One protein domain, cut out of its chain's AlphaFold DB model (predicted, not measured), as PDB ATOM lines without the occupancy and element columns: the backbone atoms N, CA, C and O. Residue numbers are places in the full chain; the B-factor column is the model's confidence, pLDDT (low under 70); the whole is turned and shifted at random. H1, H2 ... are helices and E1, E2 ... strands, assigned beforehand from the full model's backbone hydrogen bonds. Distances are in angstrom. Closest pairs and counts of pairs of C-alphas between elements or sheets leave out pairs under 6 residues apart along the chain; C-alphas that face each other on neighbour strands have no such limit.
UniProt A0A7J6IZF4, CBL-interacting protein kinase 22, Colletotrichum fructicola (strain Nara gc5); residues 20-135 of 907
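This is residues 20 to 135 of the 907 residues of the protein "CBL-interacting protein kinase 22" of Colletotrichum fructicola (strain Nara gc5) (UniProt A0A7J6IZF4). Helix H4 sits in the middle beside its hairpin partner H5, with the crossed pair H2 and H3 toward one end and, toward the other, a small three-stranded sheet with H6 over one face. H1 packs on H4. The 116 printed residues include six named helices and three named strands, in the order H1 H2 H3 H4 H5 E1 E2 E3 H6; the sheet, E1 - E2 - E3, is antiparallel and the class is mostly helix. The whole is compact, with a radius of gyration of the C-alphas of 13.2 A, and spans 37 by 31 by 21 A.

H1, residues 20 to 25, meets H2, residues 28 to 38, only through their link. H2 touches H3, residues 44 to 56, at a steep tilt of 45 degrees; their closest C-alphas, of Leu 32 and Ala 51, are 5.0 A apart. H4, residues 62 to 70, is the hub; its C-alpha 62 is 7.7 A from that of His 23 in H1, the closest pair. H4 forms a helical hairpin with H5, residues 76 to 82; the closest C-alphas, of Phe 65 and Val 77, are 6.3 A apart. E1, E2 and E3, residues 92 to 94, 101 to 104 and 110 to 112, form a meander, each strand the antiparallel neighbour of the one before, with N 93 and O 103 at 2.9 A and N 102 and O 111 at 2.8 A, within hydrogen-bond range. H6, residues 120 to 133, is on this sheet in two layers, a helix on one face, and touches H4; their closest C-alphas, of Ile 67 and Gln 130, are 5.9 A apart. Every O i to N i+4 pair is within hydrogen-bond range in H1, H2, H4 and H5, but 8 of 9 in H3 and 8 of 10 in H6.

H1 begins at C-alpha 20, (-41.089, 2.755, -27.630). H2 is 15.3 A long, H3 18.6 A, H4 12.2 A and H6 20.0 A, ending at C-alpha 133, (-48.519, 5.520, -35.657).

The C-alphas farthest apart, of Glu 45 and Glu 97, are 38.1 A apart. The printed part has no cut and no long link. Mean pLDDT of the printed part is 87.1; residues 57 to 59 are under 70.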
ATOM      1  N   ASP A  20     -41.495   3.700 -28.680       89.12
ATOM      2  CA  ASP A  20     -41.089   2.755 -27.630       89.12
ATOM      3  C   ASP A  20     -42.214   1.769 -27.301       89.12
ATOM      4  O   ASP A  20     -41.997   0.558 -27.330       89.12
ATOM      5  N   GLU A  21     -43.437   2.261 -27.093       89.25
ATOM      6  CA  GLU A  21     -44.617   1.405 -26.922       89.25
ATOM      7  C   GLU A  21     -44.922   0.554 -28.165       89.25
ATOM      8  O   GLU A  21     -45.274  -0.617 -28.035       89.25
ATOM      9  N   LEU A  22     -44.737   1.096 -29.373       89.38
ATOM     10  CA  LEU A  22     -44.851   0.355 -30.632       89.38
ATOM     11  C   LEU A  22     -43.866  -0.821 -30.667       89.38
ATOM     12  O   LEU A  22     -44.296  -1.954 -30.864       89.38
ATOM     13  N   HIS A  23     -42.572  -0.579 -30.433       86.69
ATOM     14  CA  HIS A  23     -41.548  -1.629 -30.425       86.69
ATOM     15  C   HIS A  23     -41.698  -2.609 -29.245       86.69
ATOM     16  O   HIS A  23     -41.302  -3.767 -29.358       86.69
ATOM     17  N   ARG A  24     -42.305  -2.189 -28.125       88.31
ATOM     18  CA  ARG A  24     -42.622  -3.069 -26.986       88.31
ATOM     19  C   ARG A  24     -43.840  -3.967 -27.246       88.31
ATOM     20  O   ARG A  24     -43.906  -5.077 -26.721       88.31
ATOM     21  N   LEU A  25     -44.819  -3.497 -28.022       85.06
ATOM     22  CA  LEU A  25     -46.051  -4.235 -28.341       85.06
ATOM     23  C   LEU A  25     -45.920  -5.104 -29.600       85.06
ATOM     24  O   LEU A  25     -46.500  -6.193 -29.658       85.06
ATOM     25  N   VAL A  26     -45.174  -4.640 -30.603       85.62
ATOM     26  CA  VAL A  26     -44.964  -5.317 -31.886       85.62
ATOM     27  C   VAL A  26     -43.597  -5.998 -31.854       85.62
ATOM     28  O   VAL A  26     -42.561  -5.362 -32.002       85.62
ATOM     29  N   THR A  27     -43.620  -7.311 -31.635       87.81
ATOM     30  CA  THR A  27     -42.457  -8.208 -31.545       87.81
ATOM     31  C   THR A  27     -42.716  -9.442 -32.421       87.81
ATOM     32  O   THR A  27     -43.883  -9.711 -32.717       87.81
ATOM     33  N   PRO A  28     -41.704 -10.242 -32.812       84.81
ATOM     34  CA  PRO A  28     -41.937 -11.441 -33.626       84.81
ATOM     35  C   PRO A  28     -42.961 -12.404 -33.006       84.81
ATOM     36  O   PRO A  28     -43.857 -12.903 -33.686       84.81
ATOM     37  N   ALA A  29     -42.922 -12.574 -31.679       83.50
ATOM     38  CA  ALA A  29     -43.860 -13.422 -30.947       83.50
ATOM     39  C   ALA A  29     -45.307 -12.884 -30.934       83.50
ATOM     40  O   ALA A  29     -46.252 -13.679 -30.999       83.50
ATOM     41  N   SER A  30     -45.517 -11.561 -30.860       85.62
ATOM     42  CA  SER A  30     -46.865 -10.974 -30.952       85.62
ATOM     43  C   SER A  30     -47.367 -10.896 -32.397       85.62
ATOM     44  O   SER A  30     -48.552 -11.144 -32.633       85.62
ATOM     45  N   ALA A  31     -46.485 -10.659 -33.371       85.69
ATOM     46  CA  ALA A  31     -46.808 -10.710 -34.794       85.69
ATOM     47  C   ALA A  31     -47.248 -12.120 -35.221       85.69
ATOM     48  O   ALA A  31     -48.328 -12.270 -35.790       85.69
ATOM     49  N   LEU A  32     -46.495 -13.163 -34.849       84.31
ATOM     50  CA  LEU A  32     -46.862 -14.557 -35.121       84.31
ATOM     51  C   LEU A  32     -48.184 -14.951 -34.450       84.31
ATOM     52  O   LEU A  32     -49.009 -15.615 -35.076       84.31
ATOM     53  N   ARG A  33     -48.435 -14.510 -33.206       83.75
ATOM     54  CA  ARG A  33     -49.750 -14.700 -32.569       83.75
ATOM     55  C   ARG A  33     -50.848 -14.050 -33.408       83.75
ATOM     56  O   ARG A  33     -51.750 -14.746 -33.848       83.75
ATOM     57  N   THR A  34     -50.733 -12.759 -33.698       87.06
ATOM     58  CA  THR A  34     -51.769 -11.999 -34.420       87.06
ATOM     59  C   THR A  34     -52.023 -12.554 -35.830       87.06
ATOM     60  O   THR A  34     -53.170 -12.621 -36.268       87.06
ATOM     61  N   LEU A  35     -50.988 -13.054 -36.513       82.19
ATOM     62  CA  LEU A  35     -51.136 -13.761 -37.788       82.19
ATOM     63  C   LEU A  35     -51.850 -15.112 -37.633       82.19
ATOM     64  O   LEU A  35     -52.692 -15.438 -38.464       82.19
ATOM     65  N   ARG A  36     -51.595 -15.894 -36.574       84.69
ATOM     66  CA  ARG A  36     -52.396 -17.103 -36.268       84.69
ATOM     67  C   ARG A  36     -53.855 -16.774 -35.948       84.69
ATOM     68  O   ARG A  36     -54.718 -17.630 -36.118       84.69
ATOM     69  N   GLU A  37     -54.128 -15.566 -35.458       82.00
ATOM     70  CA  GLU A  37     -55.474 -15.136 -35.072       82.00
ATOM     71  C   GLU A  37     -56.294 -14.674 -36.287       82.00
ATOM     72  O   GLU A  37     -57.433 -15.117 -36.438       82.00
ATOM     73  N   GLY A  38     -55.714 -13.829 -37.153       76.62
ATOM     74  CA  GLY A  38     -56.404 -13.209 -38.294       76.62
ATOM     75  C   GLY A  38     -56.083 -13.783 -39.682       76.62
ATOM     76  O   GLY A  38     -56.944 -13.765 -40.555       76.62
ATOM     77  N   ALA A  39     -54.892 -14.347 -39.909       80.50
ATOM     78  CA  ALA A  39     -54.475 -14.881 -41.213       80.50
ATOM     79  C   ALA A  39     -54.682 -16.404 -41.309       80.50
ATOM     80  O   ALA A  39     -53.754 -17.188 -41.548       80.50
ATOM     81  N   LEU A  40     -55.930 -16.836 -41.111       77.12
ATOM     82  CA  LEU A  40     -56.314 -18.255 -41.093       77.12
ATOM     83  C   LEU A  40     -56.116 -18.964 -42.447       77.12
ATOM     84  O   LEU A  40     -55.926 -20.176 -42.465       77.12
ATOM     85  N   GLY A  41     -56.113 -18.222 -43.562       75.25
ATOM     86  CA  GLY A  41     -55.917 -18.761 -44.915       75.25
ATOM     87  C   GLY A  41     -54.476 -19.147 -45.280       75.25
ATOM     88  O   GLY A  41     -54.276 -19.780 -46.313       75.25
ATOM     89  N   HIS A  42     -53.477 -18.796 -44.463       73.81
ATOM     90  CA  HIS A  42     -52.063 -19.080 -44.744       73.81
ATOM     91  C   HIS A  42     -51.531 -20.249 -43.890       73.81
ATOM     92  O   HIS A  42     -51.925 -20.373 -42.727       73.81
ATOM     93  N   PRO A  43     -50.614 -21.091 -44.412       76.75
ATOM     94  CA  PRO A  43     -49.928 -22.116 -43.622       76.75
ATOM     95  C   PRO A  43     -49.144 -21.537 -42.439       76.75
ATOM     96  O   PRO A  43     -48.741 -20.371 -42.436       76.75
ATOM     97  N   GLU A  44     -48.889 -22.368 -41.433       80.38
ATOM     98  CA  GLU A  44     -48.228 -21.947 -40.196       80.38
ATOM     99  C   GLU A  44     -46.767 -21.536 -40.424       80.38
ATOM    100  O   GLU A  44     -46.283 -20.558 -39.857       80.38
ATOM    101  N   GLU A  45     -46.097 -22.231 -41.335       74.62
ATOM    102  CA  GLU A  45     -44.736 -21.972 -41.788       74.62
ATOM    103  C   GLU A  45     -44.647 -20.590 -42.451       74.62
ATOM    104  O   GLU A  45     -43.732 -19.815 -42.174       74.62
ATOM    105  N   ILE A  46     -45.649 -20.246 -43.269       70.94
ATOM    106  CA  ILE A  46     -45.757 -18.951 -43.952       70.94
ATOM    107  C   ILE A  46     -46.031 -17.827 -42.944       70.94
ATOM    108  O   ILE A  46     -45.374 -16.788 -43.003       70.94
ATOM    109  N   ARG A  47     -46.923 -18.041 -41.966       77.31
ATOM    110  CA  ARG A  47     -47.141 -17.079 -40.869       77.31
ATOM    111  C   ARG A  47     -45.873 -16.835 -40.050       77.31
ATOM    112  O   ARG A  47     -45.585 -15.687 -39.723       77.31
ATOM    113  N   SER A  48     -45.109 -17.888 -39.755       76.44
ATOM    114  CA  SER A  48     -43.834 -17.807 -39.032       76.44
ATOM    115  C   SER A  48     -42.785 -16.997 -39.803       76.44
ATOM    116  O   SER A  48     -42.225 -16.040 -39.270       76.44
ATOM    117  N   ILE A  49     -42.593 -17.296 -41.094       74.94
ATOM    118  CA  ILE A  49     -41.662 -16.561 -41.967       74.94
ATOM    119  C   ILE A  49     -42.023 -15.071 -42.032       74.94
ATOM    120  O   ILE A  49     -41.148 -14.218 -41.882       74.94
ATOM    121  N   PHE A  50     -43.301 -14.732 -42.224       78.19
ATOM    122  CA  PHE A  50     -43.719 -13.332 -42.346       78.19
ATOM    123  C   PHE A  50     -43.653 -12.577 -41.009       78.19
ATOM    124  O   PHE A  50     -43.279 -11.405 -41.009       78.19
ATOM    125  N   ALA A  51     -43.908 -13.245 -39.877       82.75
ATOM    126  CA  ALA A  51     -43.741 -12.661 -38.547       82.75
ATOM    127  C   ALA A  51     -42.301 -12.181 -38.288       82.75
ATOM    128  O   ALA A  51     -42.120 -11.073 -37.791       82.75
ATOM    129  N   GLU A  52     -41.287 -12.958 -38.680       82.12
ATOM    130  CA  GLU A  52     -39.874 -12.542 -38.605       82.12
ATOM    131  C   GLU A  52     -39.505 -11.517 -39.699       82.12
ATOM    132  O   GLU A  52     -38.702 -10.603 -39.482       82.12
ATOM    133  N   THR A  53     -40.119 -11.618 -40.884       81.06
ATOM    134  CA  THR A  53     -39.840 -10.729 -42.030       81.06
ATOM    135  C   THR A  53     -40.189  -9.260 -41.740       81.06
ATOM    136  O   THR A  53     -39.488  -8.369 -42.220       81.06
ATOM    137  N   ILE A  54     -41.205  -8.997 -40.904       84.12
ATOM    138  CA  ILE A  54     -41.613  -7.643 -40.461       84.12
ATOM    139  C   ILE A  54     -40.447  -6.847 -39.836       84.12
ATOM    140  O   ILE A  54     -40.386  -5.623 -39.985       84.12
ATOM    141  N   PHE A  55     -39.523  -7.532 -39.154       85.12
ATOM    142  CA  PHE A  55     -38.431  -6.923 -38.381       85.12
ATOM    143  C   PHE A  55     -37.066  -7.009 -39.072       85.12
ATOM    144  O   PHE A  55     -36.179  -6.202 -38.786       85.12
ATOM    145  N   THR A  56     -36.887  -7.999 -39.952       75.06
ATOM    146  CA  THR A  56     -35.588  -8.351 -40.554       75.06
ATOM    147  C   THR A  56     -35.336  -7.709 -41.919       75.06
ATOM    148  O   THR A  56     -34.176  -7.562 -42.305       75.06
ATOM    149  N   LYS A  57     -36.377  -7.277 -42.643       67.81
ATOM    150  CA  LYS A  57     -36.206  -6.435 -43.838       67.81
ATOM    151  C   LYS A  57     -35.816  -4.998 -43.468       67.81
ATOM    152  O   LYS A  57     -36.068  -4.515 -42.367       67.81
ATOM    153  N   SER A  58     -35.171  -4.319 -44.417       60.31
ATOM    154  CA  SER A  58     -34.922  -2.875 -44.395       60.31
ATOM    155  C   SER A  58     -35.447  -2.266 -45.704       60.31
ATOM    156  O   SER A  58     -34.942  -2.656 -46.757       60.31
ATOM    157  N   PRO A  59     -36.414  -1.328 -45.660       65.62
ATOM    158  CA  PRO A  59     -37.096  -0.819 -44.465       65.62
ATOM    159  C   PRO A  59     -37.858  -1.902 -43.683       65.62
ATOM    160  O   PRO A  59     -38.207  -2.955 -44.216       65.62
ATOM    161  N   GLN A  60     -38.064  -1.650 -42.390       79.88
ATOM    162  CA  GLN A  60     -38.908  -2.494 -41.541       79.88
ATOM    163  C   GLN A  60     -40.392  -2.256 -41.861       79.88
ATOM    164  O   GLN A  60     -40.744  -1.293 -42.542       79.88
ATOM    165  N   MET A  61     -41.268  -3.131 -41.366       89.00
ATOM    166  CA  MET A  61     -42.721  -3.043 -41.581       89.00
ATOM    167  C   MET A  61     -43.507  -2.971 -40.265       89.00
ATOM    168  O   MET A  61     -44.655  -3.406 -40.185       89.00
ATOM    169  N   VAL A  62     -42.880  -2.463 -39.203       91.75
ATOM    170  CA  VAL A  62     -43.421  -2.458 -37.837       91.75
ATOM    171  C   VAL A  62     -44.600  -1.488 -37.712       91.75
ATOM    172  O   VAL A  62     -45.611  -1.833 -37.099       91.75
ATOM    173  N   LYS A  63     -44.513  -0.298 -38.321       94.25
ATOM    174  CA  LYS A  63     -45.607   0.688 -38.356       94.25
ATOM    175  C   LYS A  63     -46.724   0.228 -39.281       94.25
ATOM    176  O   LYS A  63     -47.885   0.266 -38.887       94.25
ATOM    177  N   THR A  64     -46.371  -0.267 -40.462       94.81
ATOM    178  CA  THR A  64     -47.285  -0.815 -41.469       94.81
ATOM    179  C   THR A  64     -48.116  -1.947 -40.870       94.81
ATOM    180  O   THR A  64     -49.342  -1.881 -40.870       94.81
ATOM    181  N   PHE A  65     -47.466  -2.938 -40.250       94.06
ATOM    182  CA  PHE A  65     -48.150  -4.032 -39.561       94.06
ATOM    183  C   PHE A  65     -49.003  -3.537 -38.384       94.06
ATOM    184  O   PHE A  65     -50.132  -3.990 -38.229       94.06
ATOM    185  N   ALA A  66     -48.528  -2.573 -37.586       93.69
ATOM    186  CA  ALA A  66     -49.333  -2.001 -36.505       93.69
ATOM    187  C   ALA A  66     -50.610  -1.308 -37.016       93.69
ATOM    188  O   ALA A  66     -51.670  -1.503 -36.429       93.69
ATOM    189  N   ILE A  67     -50.538  -0.552 -38.117       95.44
ATOM    190  CA  ILE A  67     -51.710   0.075 -38.750       95.44
ATOM    191  C   ILE A  67     -52.671  -1.008 -39.262       95.44
ATOM    192  O   ILE A  67     -53.862  -0.940 -38.975       95.44
ATOM    193  N   LEU A  68     -52.153  -2.041 -39.935       93.19
ATOM    194  CA  LEU A  68     -52.943  -3.180 -40.417       93.19
ATOM    195  C   LEU A  68     -53.653  -3.940 -39.282       93.19
ATOM    196  O   LEU A  68     -54.817  -4.309 -39.423       93.19
ATOM    197  N   VAL A  69     -53.004  -4.112 -38.127       91.06
ATOM    198  CA  VAL A  69     -53.627  -4.671 -36.913       91.06
ATOM    199  C   VAL A  69     -54.704  -3.732 -36.352       91.06
ATOM    200  O   VAL A  69     -55.767  -4.203 -35.955       91.06
ATOM    201  N   LEU A  70     -54.471  -2.413 -36.344       87.75
ATOM    202  CA  LEU A  70     -55.435  -1.419 -35.846       87.75
ATOM    203  C   LEU A  70     -56.711  -1.305 -36.703       87.75
ATOM    204  O   LEU A  70     -57.722  -0.837 -36.182       87.75
ATOM    205  N   ILE A  71     -56.673  -1.730 -37.971       89.44
ATOM    206  CA  ILE A  71     -57.834  -1.793 -38.882       89.44
ATOM    207  C   ILE A  71     -58.395  -3.217 -39.058       89.44
ATOM    208  O   ILE A  71     -59.118  -3.485 -40.017       89.44
ATOM    209  N   GLU A  72     -58.049  -4.136 -38.150       85.62
ATOM    210  CA  GLU A  72     -58.502  -5.537 -38.129       85.62
ATOM    211  C   GLU A  72     -58.102  -6.370 -39.373       85.62
ATOM    212  O   GLU A  72     -58.732  -7.384 -39.676       85.62
ATOM    213  N   ARG A  73     -57.030  -5.985 -40.086       88.19
ATOM    214  CA  ARG A  73     -56.520  -6.652 -41.305       88.19
ATOM    215  C   ARG A  73     -55.037  -7.066 -41.228       88.19
ATOM    216  O   ARG A  73     -54.254  -6.705 -42.109       88.19
ATOM    217  N   PRO A  74     -54.607  -7.849 -40.215       87.69
ATOM    218  CA  PRO A  74     -53.224  -8.336 -40.121       87.69
ATOM    219  C   PRO A  74     -52.823  -9.252 -41.290       87.69
ATOM    220  O   PRO A  74     -51.639  -9.401 -41.573       87.69
ATOM    221  N   ASP A  75     -53.796  -9.854 -41.974       85.88
ATOM    222  CA  ASP A  75     -53.632 -10.660 -43.184       85.88
ATOM    223  C   ASP A  75     -53.194  -9.834 -44.407       85.88
ATOM    224  O   ASP A  75     -52.476 -10.342 -45.261       85.88
ATOM    225  N   ALA A  76     -53.520  -8.540 -44.480       90.94
ATOM    226  CA  ALA A  76     -53.068  -7.702 -45.592       90.94
ATOM    227  C   ALA A  76     -51.532  -7.534 -45.631       90.94
ATOM    228  O   ALA A  76     -50.986  -7.129 -46.657       90.94
ATOM    229  N   VAL A  77     -50.799  -7.894 -44.563       89.12
ATOM    230  CA  VAL A  77     -49.329  -7.791 -44.536       89.12
ATOM    231  C   VAL A  77     -48.655  -8.668 -45.597       89.12
ATOM    232  O   VAL A  77     -47.586  -8.302 -46.084       89.12
ATOM    233  N   PHE A  78     -49.281  -9.785 -45.997       85.12
ATOM    234  CA  PHE A  78     -48.768 -10.633 -47.078       85.12
ATOM    235  C   PHE A  78     -48.750  -9.861 -48.405       85.12
ATOM    236  O   PHE A  78     -47.713  -9.798 -49.063       85.12
ATOM    237  N   GLU A  79     -49.846  -9.177 -48.748       89.88
ATOM    238  CA  GLU A  79     -49.929  -8.410 -49.995       89.88
ATOM    239  C   GLU A  79     -49.197  -7.065 -49.937       89.88
ATOM    240  O   GLU A  79     -48.629  -6.652 -50.946       89.88
ATOM    241  N   PHE A  80     -49.096  -6.411 -48.774       91.69
ATOM    242  CA  PHE A  80     -48.197  -5.258 -48.605       91.69
ATOM    243  C   PHE A  80     -46.732  -5.659 -48.857       91.69
ATOM    244  O   PHE A  80     -46.016  -4.949 -49.563       91.69
ATOM    245  N   MET A  81     -46.294  -6.829 -48.370       86.06
ATOM    246  CA  MET A  81     -44.961  -7.363 -48.674       86.06
ATOM    247  C   MET A  81     -44.781  -7.736 -50.149       86.06
ATOM    248  O   MET A  81     -43.718  -7.451 -50.701       86.06
ATOM    249  N   ASN A  82     -45.784  -8.346 -50.791       85.06
ATOM    250  CA  ASN A  82     -45.733  -8.683 -52.220       85.06
ATOM    251  C   ASN A  82     -45.624  -7.418 -53.092       85.06
ATOM    252  O   ASN A  82     -44.794  -7.353 -53.998       85.06
ATOM    253  N   ASN A  83     -46.406  -6.381 -52.773       87.19
ATOM    254  CA  ASN A  83     -46.410  -5.094 -53.473       87.19
ATOM    255  C   ASN A  83     -45.253  -4.156 -53.057       87.19
ATOM    256  O   ASN A  83     -45.162  -3.040 -53.564       87.19
ATOM    257  N   SER A  84     -44.351  -4.602 -52.170       87.50
ATOM    258  CA  SER A  84     -43.202  -3.825 -51.667       87.50
ATOM    259  C   SER A  84     -43.593  -2.461 -51.071       87.50
ATOM    260  O   SER A  84     -42.990  -1.435 -51.395       87.50
ATOM    261  N   ILE A  85     -44.619  -2.479 -50.211       90.94
ATOM    262  CA  ILE A  85     -45.092  -1.349 -49.402       90.94
ATOM    263  C   ILE A  85     -44.565  -1.533 -47.975       90.94
ATOM    264  O   ILE A  85     -44.910  -2.518 -47.321       90.94
ATOM    265  N   ASP A  86     -43.753  -0.598 -47.486       90.56
ATOM    266  CA  ASP A  86     -43.086  -0.685 -46.178       90.56
ATOM    267  C   ASP A  86     -43.161   0.624 -45.359       90.56
ATOM    268  O   ASP A  86     -43.756   1.615 -45.793       90.56
ATOM    269  N   ASP A  87     -42.564   0.651 -44.156       92.88
ATOM    270  CA  ASP A  87     -42.618   1.829 -43.270       92.88
ATOM    271  C   ASP A  87     -41.952   3.082 -43.873       92.88
ATOM    272  O   ASP A  87     -42.221   4.194 -43.414       92.88
ATOM    273  N   GLY A  88     -41.088   2.924 -44.883       91.88
ATOM    274  CA  GLY A  88     -40.459   4.013 -45.629       91.88
ATOM    275  C   GLY A  88     -41.381   4.667 -46.659       91.88
ATOM    276  O   GLY A  88     -41.136   5.809 -47.047       91.88
ATOM    277  N   ASP A  89     -42.461   3.995 -47.067       93.19
ATOM    278  CA  ASP A  89     -43.497   4.565 -47.934       93.19
ATOM    279  C   ASP A  89     -44.591   5.317 -47.163       93.19
ATOM    280  O   ASP A  89     -45.365   6.062 -47.768       93.19
ATOM    281  N   LEU A  90     -44.652   5.186 -45.837       93.44
ATOM    282  CA  LEU A  90     -45.607   5.922 -45.007       93.44
ATOM    283  C   LEU A  90     -45.225   7.419 -44.892       93.44
ATOM    284  O   LEU A  90     -44.035   7.745 -44.828       93.44
ATOM    285  N   PRO A  91     -46.198   8.349 -44.790       94.75
ATOM    286  CA  PRO A  91     -47.640   8.129 -44.890       94.75
ATOM    287  C   PRO A  91     -48.123   8.026 -46.348       94.75
ATOM    288  O   PRO A  91     -47.541   8.612 -47.267       94.75
ATOM    289  N   LEU A  92     -49.224   7.296 -46.530       94.69
ATOM    290  CA  LEU A  92     -49.907   7.060 -47.801       94.69
ATOM    291  C   LEU A  92     -51.199   7.884 -47.862       94.69
ATOM    292  O   LEU A  92     -52.083   7.709 -47.026       94.69
ATOM    293  N   GLU A  93     -51.341   8.768 -48.846       91.12
ATOM    294  CA  GLU A  93     -52.509   9.649 -48.982       91.12
ATOM    295  C   GLU A  93     -53.326   9.320 -50.246       91.12
ATOM    296  O   GLU A  93     -52.739   9.200 -51.326       91.12
ATOM    297  N   PRO A  94     -54.665   9.172 -50.157       89.56
ATOM    298  CA  PRO A  94     -55.529   8.936 -51.307       89.56
ATOM    299  C   PRO A  94     -55.371  10.008 -52.387       89.56
ATOM    300  O   PRO A  94     -55.452  11.205 -52.125       89.56
ATOM    301  N   THR A  95     -55.184   9.568 -53.630       89.50
ATOM    302  CA  THR A  95     -55.114  10.453 -54.807       89.50
ATOM    303  C   THR A  95     -56.468  11.083 -55.155       89.50
ATOM    304  O   THR A  95     -56.514  12.120 -55.814       89.50
ATOM    305  N   VAL A  96     -57.554  10.463 -54.687       86.25
ATOM    306  CA  VAL A  96     -58.938  10.948 -54.691       86.25
ATOM    307  C   VAL A  96     -59.552  10.539 -53.352       86.25
ATOM    308  O   VAL A  96     -59.307   9.427 -52.883       86.25
ATOM    309  N   GLU A  97     -60.341  11.411 -52.727       79.88
ATOM    310  CA  GLU A  97     -60.993  11.134 -51.442       79.88
ATOM    311  C   GLU A  97     -61.896   9.883 -51.527       79.88
ATOM    312  O   GLU A  97     -62.682   9.730 -52.461       79.88
ATOM    313  N   GLY A  98     -61.730   8.941 -50.590       74.25
ATOM    314  CA  GLY A  98     -62.407   7.631 -50.613       74.25
ATOM    315  C   GLY A  98     -61.911   6.637 -51.683       74.25
ATOM    316  O   GLY A  98     -62.472   5.545 -51.810       74.25
ATOM    317  N   GLY A  99     -60.880   6.985 -52.460       87.06
ATOM    318  CA  GLY A  99     -60.233   6.098 -53.431       87.06
ATOM    319  C   GLY A  99     -59.219   5.136 -52.798       87.06
ATOM    320  O   GLY A  99     -58.639   5.425 -51.756       87.06
ATOM    321  N   THR A 100     -58.974   3.994 -53.451       91.56
ATOM    322  CA  THR A 100     -57.966   3.000 -53.021       91.56
ATOM    323  C   THR A 100     -56.561   3.284 -53.562       91.56
ATOM    324  O   THR A 100     -55.578   2.798 -53.006       91.56
ATOM    325  N   LEU A 101     -56.457   4.110 -54.608       94.81
ATOM    326  CA  LEU A 101     -55.195   4.574 -55.178       94.81
ATOM    327  C   LEU A 101     -54.582   5.668 -54.288       94.81
ATOM    328  O   LEU A 101     -55.113   6.779 -54.209       94.81
ATOM    329  N   VAL A 102     -53.453   5.366 -53.650       94.62
ATOM    330  CA  VAL A 102     -52.732   6.234 -52.703       94.62
ATOM    331  C   VAL A 102     -51.346   6.619 -53.221       94.62
ATOM    332  O   VAL A 102     -50.737   5.899 -54.012       94.62
ATOM    333  N   ARG A 103     -50.815   7.746 -52.746       95.25
ATOM    334  CA  ARG A 103     -49.454   8.233 -53.007       95.25
ATOM    335  C   ARG A 103     -48.656   8.278 -51.707       95.25
ATOM    336  O   ARG A 103     -49.149   8.792 -50.708       95.25
ATOM    337  N   SER A 104     -47.413   7.807 -51.732       94.38
ATOM    338  CA  SER A 104     -46.472   8.023 -50.630       94.38
ATOM    339  C   SER A 104     -46.014   9.478 -50.577       94.38
ATOM    340  O   SER A 104     -45.475   9.988 -51.560       94.38
ATOM    341  N   GLN A 105     -46.140  10.127 -49.419       89.75
ATOM    342  CA  GLN A 105     -45.522  11.441 -49.186       89.75
ATOM    343  C   GLN A 105     -43.997  11.363 -48.984       89.75
ATOM    344  O   GLN A 105     -43.311  12.380 -49.090       89.75
ATOM    345  N   SER A 106     -43.454  10.169 -48.725       87.31
ATOM    346  CA  SER A 106     -42.025   9.944 -48.461       87.31
ATOM    347  C   SER A 106     -41.242   9.554 -49.719       87.31
ATOM    348  O   SER A 106     -40.137  10.050 -49.930       87.31
ATOM    349  N   THR A 107     -41.811   8.709 -50.586       90.88
ATOM    350  CA  THR A 107     -41.139   8.194 -51.798       90.88
ATOM    351  C   THR A 107     -41.769   8.663 -53.110       90.88
ATOM    352  O   THR A 107     -41.207   8.420 -54.177       90.88
ATOM    353  N   ASN A 108     -42.933   9.327 -53.065       91.81
ATOM    354  CA  ASN A 108     -43.739   9.732 -54.227       91.81
ATOM    355  C   ASN A 108     -44.195   8.567 -55.143       91.81
ATOM    356  O   ASN A 108     -44.776   8.811 -56.205       91.81
ATOM    357  N   LYS A 109     -43.982   7.305 -54.727       93.50
ATOM    358  CA  LYS A 109     -44.601   6.119 -55.338       93.50
ATOM    359  C   LYS A 109     -46.129   6.221 -55.258       93.50
ATOM    360  O   LYS A 109     -46.675   6.886 -54.373       93.50
ATOM    361  N   VAL A 110     -46.814   5.519 -56.156       94.88
ATOM    362  CA  VAL A 110     -48.275   5.368 -56.158       94.88
ATOM    363  C   VAL A 110     -48.610   3.881 -56.071       94.88
ATOM    364  O   VAL A 110     -47.998   3.077 -56.770       94.88
ATOM    365  N   PHE A 111     -49.577   3.534 -55.225       94.19
ATOM    366  CA  PHE A 111     -50.021   2.166 -54.957       94.19
ATOM    367  C   PHE A 111     -51.545   2.093 -55.022       94.19
ATOM    368  O   PHE A 111     -52.212   3.040 -54.608       94.19
ATOM    369  N   ASP A 112     -52.113   0.976 -55.472       93.75
ATOM    370  CA  ASP A 112     -53.539   0.697 -55.274       93.75
ATOM    371  C   ASP A 112     -53.706  -0.265 -54.098       93.75
ATOM    372  O   ASP A 112     -53.357  -1.445 -54.183       93.75
ATOM    373  N   LEU A 113     -54.241   0.234 -52.984       93.81
ATOM    374  CA  LEU A 113     -54.435  -0.578 -51.788       93.81
ATOM    375  C   LEU A 113     -55.530  -1.640 -51.958       93.81
ATOM    376  O   LEU A 113     -55.552  -2.584 -51.172       93.81
ATOM    377  N   ALA A 114     -56.357  -1.574 -53.011       91.19
ATOM    378  CA  ALA A 114     -57.226  -2.690 -53.391       91.19
ATOM    379  C   ALA A 114     -56.411  -3.921 -53.823       91.19
ATOM    380  O   ALA A 114     -56.752  -5.045 -53.456       91.19
ATOM    381  N   LEU A 115     -55.297  -3.710 -54.538       87.50
ATOM    382  CA  LEU A 115     -54.353  -4.770 -54.918       87.50
ATOM    383  C   LEU A 115     -53.488  -5.225 -53.730       87.50
ATOM    384  O   LEU A 115     -53.060  -6.374 -53.691       87.50
ATOM    385  N   ALA A 116     -53.308  -4.363 -52.724       89.50
ATOM    386  CA  ALA A 116     -52.770  -4.730 -51.410       89.50
ATOM    387  C   ALA A 116     -53.836  -5.316 -50.449       89.50
ATOM    388  O   ALA A 116     -53.600  -5.441 -49.247       89.50
ATOM    389  N   GLY A 117     -55.020  -5.675 -50.964       85.75
ATOM    390  CA  GLY A 117     -56.054  -6.421 -50.244       85.75
ATOM    391  C   GLY A 117     -56.994  -5.607 -49.346       85.75
ATOM    392  O   GLY A 117     -57.735  -6.224 -48.578       85.75
ATOM    393  N   LEU A 118     -57.001  -4.268 -49.406       92.50
ATOM    394  CA  LEU A 118     -57.860  -3.390 -48.593       92.50
ATOM    395  C   LEU A 118     -59.034  -2.798 -49.395       92.50
ATOM    396  O   LEU A 118     -58.851  -2.165 -50.435       92.50
ATOM    397  N   GLY A 119     -60.256  -2.940 -48.872       90.12
ATOM    398  CA  GLY A 119     -61.439  -2.247 -49.401       90.12
ATOM    399  C   GLY A 119     -61.444  -0.745 -49.075       90.12
ATOM    400  O   GLY A 119     -60.710  -0.299 -48.197       90.12
ATOM    401  N   ARG A 120     -62.303   0.049 -49.735       88.62
ATOM    402  CA  ARG A 120     -62.358   1.522 -49.563       88.62
ATOM    403  C   ARG A 120     -62.463   1.957 -48.098       88.62
ATOM    404  O   ARG A 120     -61.677   2.788 -47.656       88.62
ATOM    405  N   ASP A 121     -63.360   1.341 -47.334       89.00
ATOM    406  CA  ASP A 121     -63.573   1.674 -45.917       89.00
ATOM    407  C   ASP A 121     -62.331   1.356 -45.062       89.00
ATOM    408  O   ASP A 121     -61.999   2.080 -44.125       89.00
ATOM    409  N   GLN A 122     -61.588   0.307 -45.432       91.19
ATOM    410  CA  GLN A 122     -60.321  -0.072 -44.799       91.19
ATOM    411  C   GLN A 122     -59.172   0.856 -45.211       91.19
ATOM    412  O   GLN A 122     -58.285   1.094 -44.401       91.19
ATOM    413  N   VAL A 123     -59.197   1.430 -46.420       92.44
ATOM    414  CA  VAL A 123     -58.254   2.482 -46.840       92.44
ATOM    415  C   VAL A 123     -58.514   3.784 -46.079       92.44
ATOM    416  O   VAL A 123     -57.561   4.405 -45.618       92.44
ATOM    417  N   VAL A 124     -59.776   4.163 -45.857       90.00
ATOM    418  CA  VAL A 124     -60.126   5.309 -44.995       90.00
ATOM    419  C   VAL A 124     -59.677   5.060 -43.549       90.00
ATOM    420  O   VAL A 124     -59.052   5.930 -42.943       90.00
ATOM    421  N   ALA A 125     -59.905   3.859 -43.009       88.69
ATOM    422  CA  ALA A 125     -59.421   3.485 -41.679       88.69
ATOM    423  C   ALA A 125     -57.879   3.470 -41.592       88.69
ATOM    424  O   ALA A 125     -57.316   3.935 -40.601       88.69
ATOM    425  N   PHE A 126     -57.185   2.991 -42.632       93.62
ATOM    426  CA  PHE A 126     -55.721   3.043 -42.734       93.62
ATOM    427  C   PHE A 126     -55.236   4.497 -42.720       93.62
ATOM    428  O   PHE A 126     -54.301   4.829 -41.992       93.62
ATOM    429  N   GLU A 127     -55.901   5.378 -43.477       91.75
ATOM    430  CA  GLU A 127     -55.561   6.798 -43.548       91.75
ATOM    431  C   GLU A 127     -55.775   7.514 -42.213       91.75
ATOM    432  O   GLU A 127     -54.973   8.374 -41.869       91.75
ATOM    433  N   GLU A 128     -56.782   7.143 -41.416       90.19
ATOM    434  CA  GLU A 128     -56.947   7.696 -40.067       90.19
ATOM    435  C   GLU A 128     -55.881   7.160 -39.091       90.19
ATOM    436  O   GLU A 128     -55.233   7.930 -38.371       90.19
ATOM    437  N   MET A 129     -55.669   5.839 -39.079       92.25
ATOM    438  CA  MET A 129     -54.805   5.168 -38.103       92.25
ATOM    439  C   MET A 129     -53.316   5.406 -38.356       92.25
ATOM    440  O   MET A 129     -52.551   5.498 -37.391       92.25
ATOM    441  N   GLN A 130     -52.878   5.603 -39.607       94.75
ATOM    442  CA  GLN A 130     -51.473   5.908 -39.889       94.75
ATOM    443  C   GLN A 130     -51.002   7.178 -39.174       94.75
ATOM    444  O   GLN A 130     -49.898   7.184 -38.640       94.75
ATOM    445  N   TRP A 131     -51.833   8.222 -39.052       93.50
ATOM    446  CA  TRP A 131     -51.441   9.455 -38.355       93.50
ATOM    447  C   TRP A 131     -51.258   9.257 -36.845       93.50
ATOM    448  O   TRP A 131     -50.569  10.053 -36.207       93.50
ATOM    449  N   ARG A 132     -51.831   8.181 -36.286       93.94
ATOM    450  CA  ARG A 132     -51.635   7.757 -34.896       93.94
ATOM    451  C   ARG A 132     -50.340   6.952 -34.688       93.94
ATOM    452  O   ARG A 132     -49.885   6.871 -33.555       93.94
ATOM    453  N   VAL A 133     -49.726   6.388 -35.736       93.94
ATOM    454  CA  VAL A 133     -48.519   5.520 -35.657       93.94
ATOM    455  C   VAL A 133     -47.275   6.160 -36.310       93.94
ATOM    456  O   VAL A 133     -46.134   5.970 -35.874       93.94
ATOM    457  N   CYS A 134     -47.475   6.986 -37.334       93.44
ATOM    458  CA  CYS A 134     -46.441   7.681 -38.109       93.44
ATOM    459  C   CYS A 134     -46.003   9.005 -37.461       93.44
ATOM    460  O   CYS A 134     -45.678   9.971 -38.148       93.44
ATOM    461  N   VAL A 135     -45.993   9.066 -36.126       93.75
ATOM    462  CA  VAL A 135     -45.554  10.258 -35.391       93.75
ATOM    463  C   VAL A 135     -44.042  10.456 -35.581       93.75
ATOM    464  O   VAL A 135     -43.274   9.505 -35.390       93.75
TER     465      VAL A 135